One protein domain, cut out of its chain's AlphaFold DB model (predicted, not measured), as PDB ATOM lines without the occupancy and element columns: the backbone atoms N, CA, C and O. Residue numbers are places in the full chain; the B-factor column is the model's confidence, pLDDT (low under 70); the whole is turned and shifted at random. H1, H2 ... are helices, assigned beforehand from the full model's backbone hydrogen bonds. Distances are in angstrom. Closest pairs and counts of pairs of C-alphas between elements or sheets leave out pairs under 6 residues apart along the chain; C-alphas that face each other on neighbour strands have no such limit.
ATOM      1  N   ARG A  34     208.370 240.456 192.057       92.75
ATOM      2  CA  ARG A  34     208.001 239.974 190.717       92.75
ATOM      3  C   ARG A  34     207.136 238.719 190.825       92.75
ATOM      4  O   ARG A  34     207.570 237.718 191.383       92.75
ATOM      5  N   HIS A  35     205.932 238.785 190.263       93.38
ATOM      6  CA  HIS A  35     205.017 237.650 190.208       93.38
ATOM      7  C   HIS A  35     205.568 236.570 189.257       93.38
ATOM      8  O   HIS A  35     205.914 236.922 188.122       93.38
ATOM      9  N   PRO A  36     205.647 235.288 189.665       90.81
ATOM     10  CA  PRO A  36     206.254 234.228 188.852       90.81
ATOM     11  C   PRO A  36     205.544 234.032 187.505       90.81
ATOM     12  O   PRO A  36     206.201 233.876 186.479       90.81
ATOM     13  N   ASP A  37     204.218 234.153 187.490       93.06
ATOM     14  CA  ASP A  37     203.411 233.836 186.304       93.06
ATOM     15  C   ASP A  37     203.145 235.031 185.373       93.06
ATOM     16  O   ASP A  37     202.517 234.874 184.327       93.06
ATOM     17  N   ALA A  38     203.627 236.237 185.706       92.44
ATOM     18  CA  ALA A  38     203.284 237.445 184.945       92.44
ATOM     19  C   ALA A  38     203.674 237.349 183.461       92.44
ATOM     20  O   ALA A  38     202.940 237.837 182.605       92.44
ATOM     21  N   ALA A  39     204.807 236.713 183.152       91.19
ATOM     22  CA  ALA A  39     205.245 236.515 181.773       91.19
ATOM     23  C   ALA A  39     204.358 235.511 181.018       91.19
ATOM     24  O   ALA A  39     203.998 235.764 179.869       91.19
ATOM     25  N   ALA A  40     203.965 234.414 181.672       92.19
ATOM     26  CA  ALA A  40     203.087 233.407 181.082       92.19
ATOM     27  C   ALA A  40     201.728 234.012 180.713       92.19
ATOM     28  O   ALA A  40     201.287 233.879 179.574       92.19
ATOM     29  N   TRP A  41     201.128 234.793 181.615       95.38
ATOM     30  CA  TRP A  41     199.853 235.465 181.344       95.38
ATOM     31  C   TRP A  41     199.924 236.442 180.171       95.38
ATOM     32  O   TRP A  41     198.943 236.611 179.452       95.38
ATOM     33  N   VAL A  42     201.066 237.100 179.954       95.25
ATOM     34  CA  VAL A  42     201.243 237.949 178.768       95.25
ATOM     35  C   VAL A  42     201.201 237.104 177.505       95.25
ATOM     36  O   VAL A  42     200.464 237.461 176.594       95.25
ATOM     37  N   CYS A  43     201.939 235.994 177.452       92.06
ATOM     38  CA  CYS A  43     201.942 235.126 176.275       92.06
ATOM     39  C   CYS A  43     200.582 234.444 176.032       92.06
ATOM     40  O   CYS A  43     200.244 234.158 174.887       92.06
ATOM     41  N   GLU A  44     199.789 234.204 177.080       93.88
ATOM     42  CA  GLU A  44     198.409 233.711 176.958       93.88
ATOM     43  C   GLU A  44     197.470 234.753 176.325       93.88
ATOM     44  O   GLU A  44     196.591 234.403 175.539       93.88
ATOM     45  N   LEU A  45     197.640 236.033 176.671       93.06
ATOM     46  CA  LEU A  45     196.748 237.126 176.263       93.06
ATOM     47  C   LEU A  45     197.191 237.843 174.978       93.06
ATOM     48  O   LEU A  45     196.374 238.473 174.307       93.06
ATOM     49  N   ASP A  46     198.481 237.791 174.658       88.62
ATOM     50  CA  ASP A  46     199.103 238.397 173.483       88.62
ATOM     51  C   ASP A  46     199.928 237.330 172.751       88.62
ATOM     52  O   ASP A  46     201.060 237.053 173.158       88.62
ATOM     53  N   PRO A  47     199.410 236.762 171.644       83.94
ATOM     54  CA  PRO A  47     200.137 235.775 170.848       83.94
ATOM     55  C   PRO A  47     201.496 236.271 170.343       83.94
ATOM     56  O   PRO A  47     202.381 235.466 170.067       83.94
ATOM     57  N   GLY A  48     201.684 237.592 170.217       87.69
ATOM     58  CA  GLY A  48     202.967 238.173 169.830       87.69
ATOM     59  C   GLY A  48     204.015 238.149 170.944       87.69
ATOM     60  O   GLY A  48     205.186 238.373 170.651       87.69
ATOM     61  N   CYS A  49     203.593 237.933 172.196       89.38
ATOM     62  CA  CYS A  49     204.379 237.916 173.432       89.38
ATOM     63  C   CYS A  49     205.630 238.808 173.392       89.38
ATOM     64  O   CYS A  49     206.756 238.376 173.651       89.38
ATOM     65  N   ARG A  50     205.435 240.077 173.001       93.19
ATOM     66  CA  ARG A  50     206.561 240.976 172.737       93.19
ATOM     67  C   ARG A  50     207.371 241.195 174.017       93.19
ATOM     68  O   ARG A  50     206.763 241.495 175.052       93.19
ATOM     69  N   PRO A  51     208.714 241.149 173.959       92.69
ATOM     70  CA  PRO A  51     209.556 241.287 175.144       92.69
ATOM     71  C   PRO A  51     209.267 242.554 175.960       92.69
ATOM     72  O   PRO A  51     209.205 242.500 177.187       92.69
ATOM     73  N   GLU A  52     209.037 243.697 175.306       94.25
ATOM     74  CA  GLU A  52     208.733 244.952 175.998       94.25
ATOM     75  C   GLU A  52     207.372 244.934 176.711       94.25
ATOM     76  O   GLU A  52     207.217 245.584 177.745       94.25
ATOM     77  N   THR A  53     206.394 244.182 176.188       96.31
ATOM     78  CA  THR A  53     205.093 243.980 176.842       96.31
ATOM     79  C   THR A  53     205.263 243.086 178.067       96.31
ATOM     80  O   THR A  53     204.699 243.388 179.118       96.31
ATOM     81  N   VAL A  54     206.066 242.022 177.951       95.56
ATOM     82  CA  VAL A  54     206.370 241.094 179.051       95.56
ATOM     83  C   VAL A  54     207.051 241.826 180.205       95.56
ATOM     84  O   VAL A  54     206.580 241.747 181.341       95.56
ATOM     85  N   GLU A  55     208.109 242.595 179.932       94.38
ATOM     86  CA  GLU A  55     208.804 243.356 180.978       94.38
ATOM     87  C   GLU A  55     207.884 244.416 181.599       94.38
ATOM     88  O   GLU A  55     207.810 244.539 182.822       94.38
ATOM     89  N   ALA A  56     207.104 245.135 180.782       96.75
ATOM     90  CA  ALA A  56     206.142 246.114 181.281       96.75
ATOM     91  C   ALA A  56     205.077 245.490 182.202       96.75
ATOM     92  O   ALA A  56     204.745 246.067 183.242       96.75
ATOM     93  N   ALA A  57     204.553 244.316 181.846       97.00
ATOM     94  CA  ALA A  57     203.577 243.593 182.653       97.00
ATOM     95  C   ALA A  57     204.188 243.083 183.962       97.00
ATOM     96  O   ALA A  57     203.569 243.225 185.017       97.00
ATOM     97  N   ALA A  58     205.417 242.566 183.923       95.38
ATOM     98  CA  ALA A  58     206.130 242.124 185.115       95.38
ATOM     99  C   ALA A  58     206.428 243.287 186.081       95.38
ATOM    100  O   ALA A  58     206.234 243.140 187.288       95.38
ATOM    101  N   ILE A  59     206.819 244.461 185.568       96.56
ATOM    102  CA  ILE A  59     206.967 245.683 186.377       96.56
ATOM    103  C   ILE A  59     205.614 246.090 186.974       96.56
ATOM    104  O   ILE A  59     205.537 246.399 188.162       96.56
ATOM    105  N   ALA A  60     204.535 246.082 186.184       97.75
ATOM    106  CA  ALA A  60     203.201 246.436 186.669       97.75
ATOM    107  C   ALA A  60     202.731 245.497 187.788       97.75
ATOM    108  O   ALA A  60     202.271 245.983 188.818       97.75
ATOM    109  N   ALA A  61     202.908 244.187 187.614       96.94
ATOM    110  CA  ALA A  61     202.633 243.179 188.631       96.94
ATOM    111  C   ALA A  61     203.450 243.427 189.908       96.94
ATOM    112  O   ALA A  61     202.888 243.468 191.002       96.94
ATOM    113  N   ALA A  62     204.759 243.665 189.775       96.00
ATOM    114  CA  ALA A  62     205.634 243.919 190.914       96.00
ATOM    115  C   ALA A  62     205.244 245.183 191.692       96.00
ATOM    116  O   ALA A  62     205.271 245.176 192.920       96.00
ATOM    117  N   VAL A  63     204.827 246.253 191.008       96.88
ATOM    118  CA  VAL A  63     204.346 247.477 191.668       96.88
ATOM    119  C   VAL A  63     203.087 247.217 192.503       96.88
ATOM    120  O   VAL A  63     202.983 247.738 193.612       96.88
ATOM    121  N   GLU A  64     202.137 246.413 192.020       97.38
ATOM    122  CA  GLU A  64     200.955 246.053 192.821       97.38
ATOM    123  C   GLU A  64     201.330 245.162 194.015       97.38
ATOM    124  O   GLU A  64     200.880 245.408 195.134       97.38
ATOM    125  N   SER A  65     202.228 244.195 193.815       95.56
ATOM    126  CA  SER A  65     202.783 243.361 194.886       95.56
ATOM    127  C   SER A  65     203.484 244.191 195.974       95.56
ATOM    128  O   SER A  65     203.267 243.944 197.159       95.56
ATOM    129  N   VAL A  66     204.262 245.220 195.603       95.75
ATOM    130  CA  VAL A  66     204.864 246.179 196.554       95.75
ATOM    131  C   VAL A  66     203.788 246.897 197.357       95.75
ATOM    132  O   VAL A  66     203.886 246.956 198.580       95.75
ATOM    133  N   ARG A  67     202.750 247.423 196.694       95.50
ATOM    134  CA  ARG A  67     201.652 248.135 197.370       95.50
ATOM    135  C   ARG A  67     200.918 247.257 198.379       95.50
ATOM    136  O   ARG A  67     200.484 247.764 199.405       95.50
ATOM    137  N   ALA A  68     200.807 245.962 198.101       94.50
ATOM    138  CA  ALA A  68     200.207 244.987 199.005       94.50
ATOM    139  C   ALA A  68     201.195 244.390 200.028       94.50
ATOM    140  O   ALA A  68     200.800 243.542 200.825       94.50
ATOM    141  N   GLY A  69     202.480 244.761 199.993       94.00
ATOM    142  CA  GLY A  69     203.518 244.168 200.845       94.00
ATOM    143  C   GLY A  69     203.788 242.683 200.568       94.00
ATOM    144  O   GLY A  69     204.358 241.990 201.410       94.00
ATOM    145  N   ARG A  70     203.383 242.165 199.401       92.88
ATOM    146  CA  ARG A  70     203.446 240.739 199.060       92.88
ATOM    147  C   ARG A  70     204.695 240.432 198.249       92.88
ATOM    148  O   ARG A  70     204.808 240.804 197.086       92.88
ATOM    149  N   ARG A  71     205.641 239.735 198.873       92.00
ATOM    150  CA  ARG A  71     206.830 239.202 198.201       92.00
ATOM    151  C   ARG A  71     206.507 237.870 197.536       92.00
ATOM    152  O   ARG A  71     205.720 237.092 198.068       92.00
ATOM    153  N   HIS A  72     207.164 237.603 196.417       86.38
ATOM    154  CA  HIS A  72     207.104 236.322 195.718       86.38
ATOM    155  C   HIS A  72     208.458 235.630 195.874       86.38
ATOM    156  O   HIS A  72     209.504 236.273 195.753       86.38
ATOM    157  N   ALA A  73     208.452 234.341 196.228       68.94
ATOM    158  CA  ALA A  73     209.687 233.585 196.427       68.94
ATOM    159  C   ALA A  73     210.531 233.566 195.137       68.94
ATOM    160  O   ALA A  73     210.003 233.651 194.031       68.94
ATOM    161  N   ALA A  74     211.853 233.531 195.315       56.69
ATOM    162  CA  ALA A  74     212.855 234.020 194.373       56.69
ATOM    163  C   ALA A  74     212.637 233.627 192.899       56.69
ATOM    164  O   ALA A  74     212.758 232.468 192.513       56.69
ATOM    165  N   THR A  88     224.723 249.564 174.280       71.81
ATOM    166  CA  THR A  88     225.041 250.977 174.491       71.81
ATOM    167  C   THR A  88     223.924 251.648 175.288       71.81
ATOM    168  O   THR A  88     222.780 251.192 175.291       71.81
ATOM    169  N   ALA A  89     224.197 252.799 175.900       70.12
ATOM    170  CA  ALA A  89     223.132 253.554 176.561       70.12
ATOM    171  C   ALA A  89     222.030 254.040 175.607       70.12
ATOM    172  O   ALA A  89     220.909 254.271 176.050       70.12
ATOM    173  N   VAL A  90     222.318 254.171 174.307       74.81
ATOM    174  CA  VAL A  90     221.298 254.489 173.297       74.81
ATOM    175  C   VAL A  90     220.359 253.299 173.114       74.81
ATOM    176  O   VAL A  90     219.150 253.457 173.244       74.81
ATOM    177  N   THR A  91     220.906 252.095 172.916       82.81
ATOM    178  CA  THR A  91     220.094 250.875 172.772       82.81
ATOM    179  C   THR A  91     219.291 250.563 174.035       82.81
ATOM    180  O   THR A  91     218.144 250.129 173.934       82.81
ATOM    181  N   GLU A  92     219.856 250.851 175.210       86.81
ATOM    182  CA  GLU A  92     219.159 250.718 176.492       86.81
ATOM    183  C   GLU A  92     218.026 251.743 176.633       86.81
ATOM    184  O   GLU A  92     216.906 251.408 177.005       86.81
ATOM    185  N   THR A  93     218.272 252.999 176.252       89.62
ATOM    186  CA  THR A  93     217.232 254.038 176.263       89.62
ATOM    187  C   THR A  93     216.074 253.669 175.340       89.62
ATOM    188  O   THR A  93     214.914 253.772 175.740       89.62
ATOM    189  N   ASP A  94     216.363 253.206 174.122       91.06
ATOM    190  CA  ASP A  94     215.334 252.794 173.167       91.06
ATOM    191  C   ASP A  94     214.501 251.623 173.700       91.06
ATOM    192  O   ASP A  94     213.280 251.589 173.510       91.06
ATOM    193  N   TRP A  95     215.143 250.671 174.383       92.56
ATOM    194  CA  TRP A  95     214.462 249.582 175.076       92.56
ATOM    195  C   TRP A  95     213.534 250.101 176.179       92.56
ATOM    196  O   TRP A  95     212.330 249.831 176.143       92.56
ATOM    197  N   LEU A  96     214.045 250.927 177.096       93.50
ATOM    198  CA  LEU A  96     213.260 251.502 178.190       93.50
ATOM    199  C   LEU A  96     212.097 252.366 177.683       93.50
ATOM    200  O   LEU A  96     211.019 252.362 178.278       93.50
ATOM    201  N   VAL A  97     212.257 253.063 176.554       94.75
ATOM    202  CA  VAL A  97     211.162 253.800 175.905       94.75
ATOM    203  C   VAL A  97     210.071 252.850 175.405       94.75
ATOM    204  O   VAL A  97     208.887 253.150 175.594       94.75
ATOM    205  N   ARG A  98     210.424 251.710 174.792       96.38
ATOM    206  CA  ARG A  98     209.440 250.698 174.360       96.38
ATOM    207  C   ARG A  98     208.702 250.089 175.550       96.38
ATOM    208  O   ARG A  98     207.471 250.080 175.537       96.38
ATOM    209  N   VAL A  99     209.424 249.698 176.601       96.62
ATOM    210  CA  VAL A  99     208.835 249.183 177.851       96.62
ATOM    211  C   VAL A  99     207.903 250.223 178.473       96.62
ATOM    212  O   VAL A  99     206.758 249.918 178.794       96.62
ATOM    213  N   ALA A 100     208.331 251.483 178.580       95.94
ATOM    214  CA  ALA A 100     207.513 252.547 179.157       95.94
ATOM    215  C   ALA A 100     206.251 252.842 178.329       95.94
ATOM    216  O   ALA A 100     205.205 253.166 178.894       95.94
ATOM    217  N   ARG A 101     206.324 252.745 176.994       97.56
ATOM    218  CA  ARG A 101     205.142 252.849 176.123       97.56
ATOM    219  C   ARG A 101     204.185 251.689 176.381       97.56
ATOM    220  O   ARG A 101     203.026 251.948 176.692       97.56
ATOM    221  N   ALA A 102     204.674 250.448 176.347       97.06
ATOM    222  CA  ALA A 102     203.867 249.264 176.634       97.06
ATOM    223  C   ALA A 102     203.216 249.341 178.027       97.06
ATOM    224  O   ALA A 102     202.015 249.124 178.153       97.06
ATOM    225  N   TYR A 103     203.964 249.766 179.048       97.38
ATOM    226  CA  TYR A 103     203.467 249.937 180.415       97.38
ATOM    227  C   TYR A 103     202.263 250.883 180.508       97.38
ATOM    228  O   TYR A 103     201.343 250.655 181.297       97.38
ATOM    229  N   ARG A 104     202.280 251.966 179.719       97.38
ATOM    230  CA  ARG A 104     201.220 252.978 179.728       97.38
ATOM    231  C   ARG A 104     200.002 252.578 178.904       97.38
ATOM    232  O   ARG A 104     198.901 252.942 179.299       97.38
ATOM    233  N   SER A 105     200.186 251.905 177.766       96.38
ATOM    234  CA  SER A 105     199.119 251.776 176.763       96.38
ATOM    235  C   SER A 105     198.714 250.350 176.398       96.38
ATOM    236  O   SER A 105     197.682 250.181 175.756       96.38
ATOM    237  N   ALA A 106     199.489 249.319 176.744       96.56
ATOM    238  CA  ALA A 106     199.144 247.952 176.357       96.56
ATOM    239  C   ALA A 106     198.002 247.405 177.230       96.56
ATOM    240  O   ALA A 106     198.132 247.299 178.451       96.56
ATOM    241  N   ALA A 107     196.901 246.993 176.595       97.12
ATOM    242  CA  ALA A 107     195.747 246.409 177.283       97.12
ATOM    243  C   ALA A 107     196.121 245.155 178.094       97.12
ATOM    244  O   ALA A 107     195.644 244.973 179.212       97.12
ATOM    245  N   VAL A 108     197.047 244.341 177.578       97.31
ATOM    246  CA  VAL A 108     197.564 243.139 178.255       97.31
ATOM    247  C   VAL A 108     198.252 243.488 179.581       97.31
ATOM    248  O   VAL A 108     198.048 242.803 180.578       97.31
ATOM    249  N   VAL A 109     198.989 244.605 179.649       97.88
ATOM    250  CA  VAL A 109     199.605 245.073 180.906       97.88
ATOM    251  C   VAL A 109     198.533 245.462 181.927       97.88
ATOM    252  O   VAL A 109     198.662 245.151 183.112       97.88
ATOM    253  N   ALA A 110     197.457 246.121 181.485       97.69
ATOM    254  CA  ALA A 110     196.331 246.446 182.357       97.69
ATOM    255  C   ALA A 110     195.608 245.179 182.852       97.69
ATOM    256  O   ALA A 110     195.275 245.098 184.034       97.69
ATOM    257  N   ALA A 111     195.431 244.176 181.988       97.75
ATOM    258  CA  ALA A 111     194.840 242.891 182.352       97.75
ATOM    259  C   ALA A 111     195.671 242.156 183.419       97.75
ATOM    260  O   ALA A 111     195.124 241.755 184.445       97.75
ATOM    261  N   VAL A 112     196.994 242.071 183.239       97.56
ATOM    262  CA  VAL A 112     197.910 241.486 184.237       97.56
ATOM    263  C   VAL A 112     197.839 242.241 185.565       97.56
ATOM    264  O   VAL A 112     197.713 241.624 186.620       97.56
ATOM    265  N   ARG A 113     197.849 243.580 185.536       96.94
ATOM    266  CA  ARG A 113     197.711 244.406 186.747       96.94
ATOM    267  C   ARG A 113     196.415 244.101 187.503       96.94
ATOM    268  O   ARG A 113     196.434 243.972 188.725       96.94
ATOM    269  N   ASN A 114     195.300 243.986 186.787       97.31
ATOM    270  CA  ASN A 114     194.001 243.682 187.384       97.31
ATOM    271  C   ASN A 114     193.961 242.269 187.972       97.31
ATOM    272  O   ASN A 114     193.441 242.092 189.071       97.31
ATOM    273  N   ARG A 115     194.561 241.291 187.284       96.94
ATOM    274  CA  ARG A 115     194.685 239.915 187.777       96.94
ATOM    275  C   ARG A 115     195.448 239.856 189.099       96.94
ATOM    276  O   ARG A 115     194.918 239.335 190.072       96.94
ATOM    277  N   VAL A 116     196.619 240.493 189.168       96.19
ATOM    278  CA  VAL A 116     197.419 240.557 190.404       96.19
ATOM    279  C   VAL A 116     196.632 241.219 191.534       96.19
ATOM    280  O   VAL A 116     196.608 240.708 192.647       96.19
ATOM    281  N   ARG A 117     195.927 242.327 191.273       95.44
ATOM    282  CA  ARG A 117     195.082 242.967 192.299       95.44
ATOM    283  C   ARG A 117     193.989 242.038 192.824       95.44
ATOM    284  O   ARG A 117     193.749 242.031 194.029       95.44
ATOM    285  N   ALA A 118     193.344 241.267 191.950       95.19
ATOM    286  CA  ALA A 118     192.320 240.308 192.352       95.19
ATOM    287  C   ALA A 118     192.904 239.183 193.227       95.19
ATOM    288  O   ALA A 118     192.330 238.840 194.261       95.19
ATOM    289  N   GLU A 119     194.080 238.664 192.864       93.62
ATOM    290  CA  GLU A 119     194.792 237.649 193.652       93.62
ATOM    291  C   GLU A 119     195.221 238.187 195.025       93.62
ATOM    292  O   GLU A 119     195.044 237.517 196.040       93.62
ATOM    293  N   LEU A 120     195.732 239.421 195.087       90.88
ATOM    294  CA  LEU A 120     196.168 240.063 196.332       90.88
ATOM    295  C   LEU A 120     195.001 240.441 197.258       90.88
ATOM    296  O   LEU A 120     195.173 240.436 198.476       90.88
ATOM    297  N   GLY A 121     193.839 240.779 196.693       83.44
ATOM    298  CA  GLY A 121     192.614 241.098 197.435       83.44
ATOM    299  C   GLY A 121     191.861 239.871 197.954       83.44
ATOM    300  O   GLY A 121     190.954 240.014 198.772       83.44
ATOM    301  N   THR A 122     192.234 238.669 197.507       71.19
ATOM    302  CA  THR A 122     191.670 237.421 198.024       71.19
ATOM    303  C   THR A 122     192.443 237.019 199.288       71.19
ATOM    304  O   THR A 122     193.658 236.812 199.208       71.19
ATOM    305  N   PRO A 123     191.802 236.923 200.471       52.41
ATOM    306  CA  PRO A 123     192.492 236.480 201.678       52.41
ATOM    307  C   PRO A 123     193.040 235.062 201.478       52.41
ATOM    308  O   PRO A 123     192.386 234.218 200.860       52.41
ATOM    309  N   ALA A 124     194.254 234.814 201.980       55.34
ATOM    310  CA  ALA A 124     194.848 233.482 201.963       55.34
ATOM    311  C   ALA A 124     193.911 232.516 202.709       55.34
ATOM    312  O   ALA A 124     193.547 232.790 203.854       55.34
ATOM    313  N   ARG A 125     193.474 231.453 202.024       40.94
ATOM    314  CA  ARG A 125     192.733 230.345 202.639       40.94
ATOM    315  C   ARG A 125     193.634 229.529 203.550       40.94
ATOM    316  O   ARG A 125     194.824 229.379 203.192       40.94
TER     317      ARG A 125
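What this domain is: This is residues 34 to 74 and 88 to 125 of the 125 residues of an uncharacterized protein of Saccharothrix sp. ST-888 (UniProt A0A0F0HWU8). Two helices, H2 and H4, lie side by side and run the same way, with the short H1 packed slantwise on both of them. The long H3 crosses H2 steeply near that helix's first residues and makes a corner with H4, while its beginning, residues 89 to 94, sticks out free together with Thr 88. The printed part has 79 residues with four named helices, H1, H2, H3 and H4 in that order, and no named strand, and its class is all helix. It is compact, with a radius of gyration of the C-alphas of 13.2 A, yet elongated in outline, with spans of 47 by 26 by 21 A.

Where its parts are: The printed part begins at Arg 34. H1 is residues 38 to 45, 10.9 A from first to last C-alpha, and C-alpha 38 is at (203.284, 237.445, 184.945). H2 is residues 51 to 67, 24.6 A long, from C-alpha 51 at (209.556, 241.287, 175.144). After the cut, H3 is residues 89 to 105, 24.1 A long. H4 is residues 107 to 121, 21.1 A long, and C-alpha 121 is at (192.614, 241.098, 197.435).

How they stand to each other: H2 is the hub and touches the other three helices. H1 touches H2 at a steep tilt of 54 degrees, opposite ways; their closest C-alphas, those of Ala 39 and Val 54, are 5.4 A apart. H2 touches H3 at a steep tilt of 66 degrees, the same way, with the closest C-alphas, those of Glu 52 and Val 99, 4.6 A apart. H2 touches H4 at a shallow tilt of 27 degrees, the same way, and their closest C-alphas, those of Ala 57 and Val 109, are 4.6 A apart. The helix packing is mostly crossed, with 1 of these 4 touching pairs, H1 and H4 included, at a shallow tilt. H4 touches H1 with residues 108 to 112 alone, at a steep tilt of 54 degrees, opposite ways; the closest C-alphas, those of Val 42 and Val 108, are 6.4 A apart. H3 and H4 are close but not clearly touching, with the closest C-alphas, those of Tyr 103 and Val 109, 6.2 A apart; their tilt of 69 degrees is only just steep. H1 and H3 are apart. In H1, H2, H3 and H4 every O i to N i+4 pair is within hydrogen-bond range.

The domain as a whole: The two C-alphas farthest apart, those of Thr 88 and Arg 125, are 47.6 A apart. Residues 75 to 87 are not printed, and across this cut, in the link from H2 to H3, C-alphas 74 and 88 are 28.8 A apart. The links from H1 to H2 and from H3 to H4 are tight. The mean pLDDT of the printed part is 90.4, and residues 73 to 74 and 123 to 125 are under 70; Arg 125 is the chain's last residue.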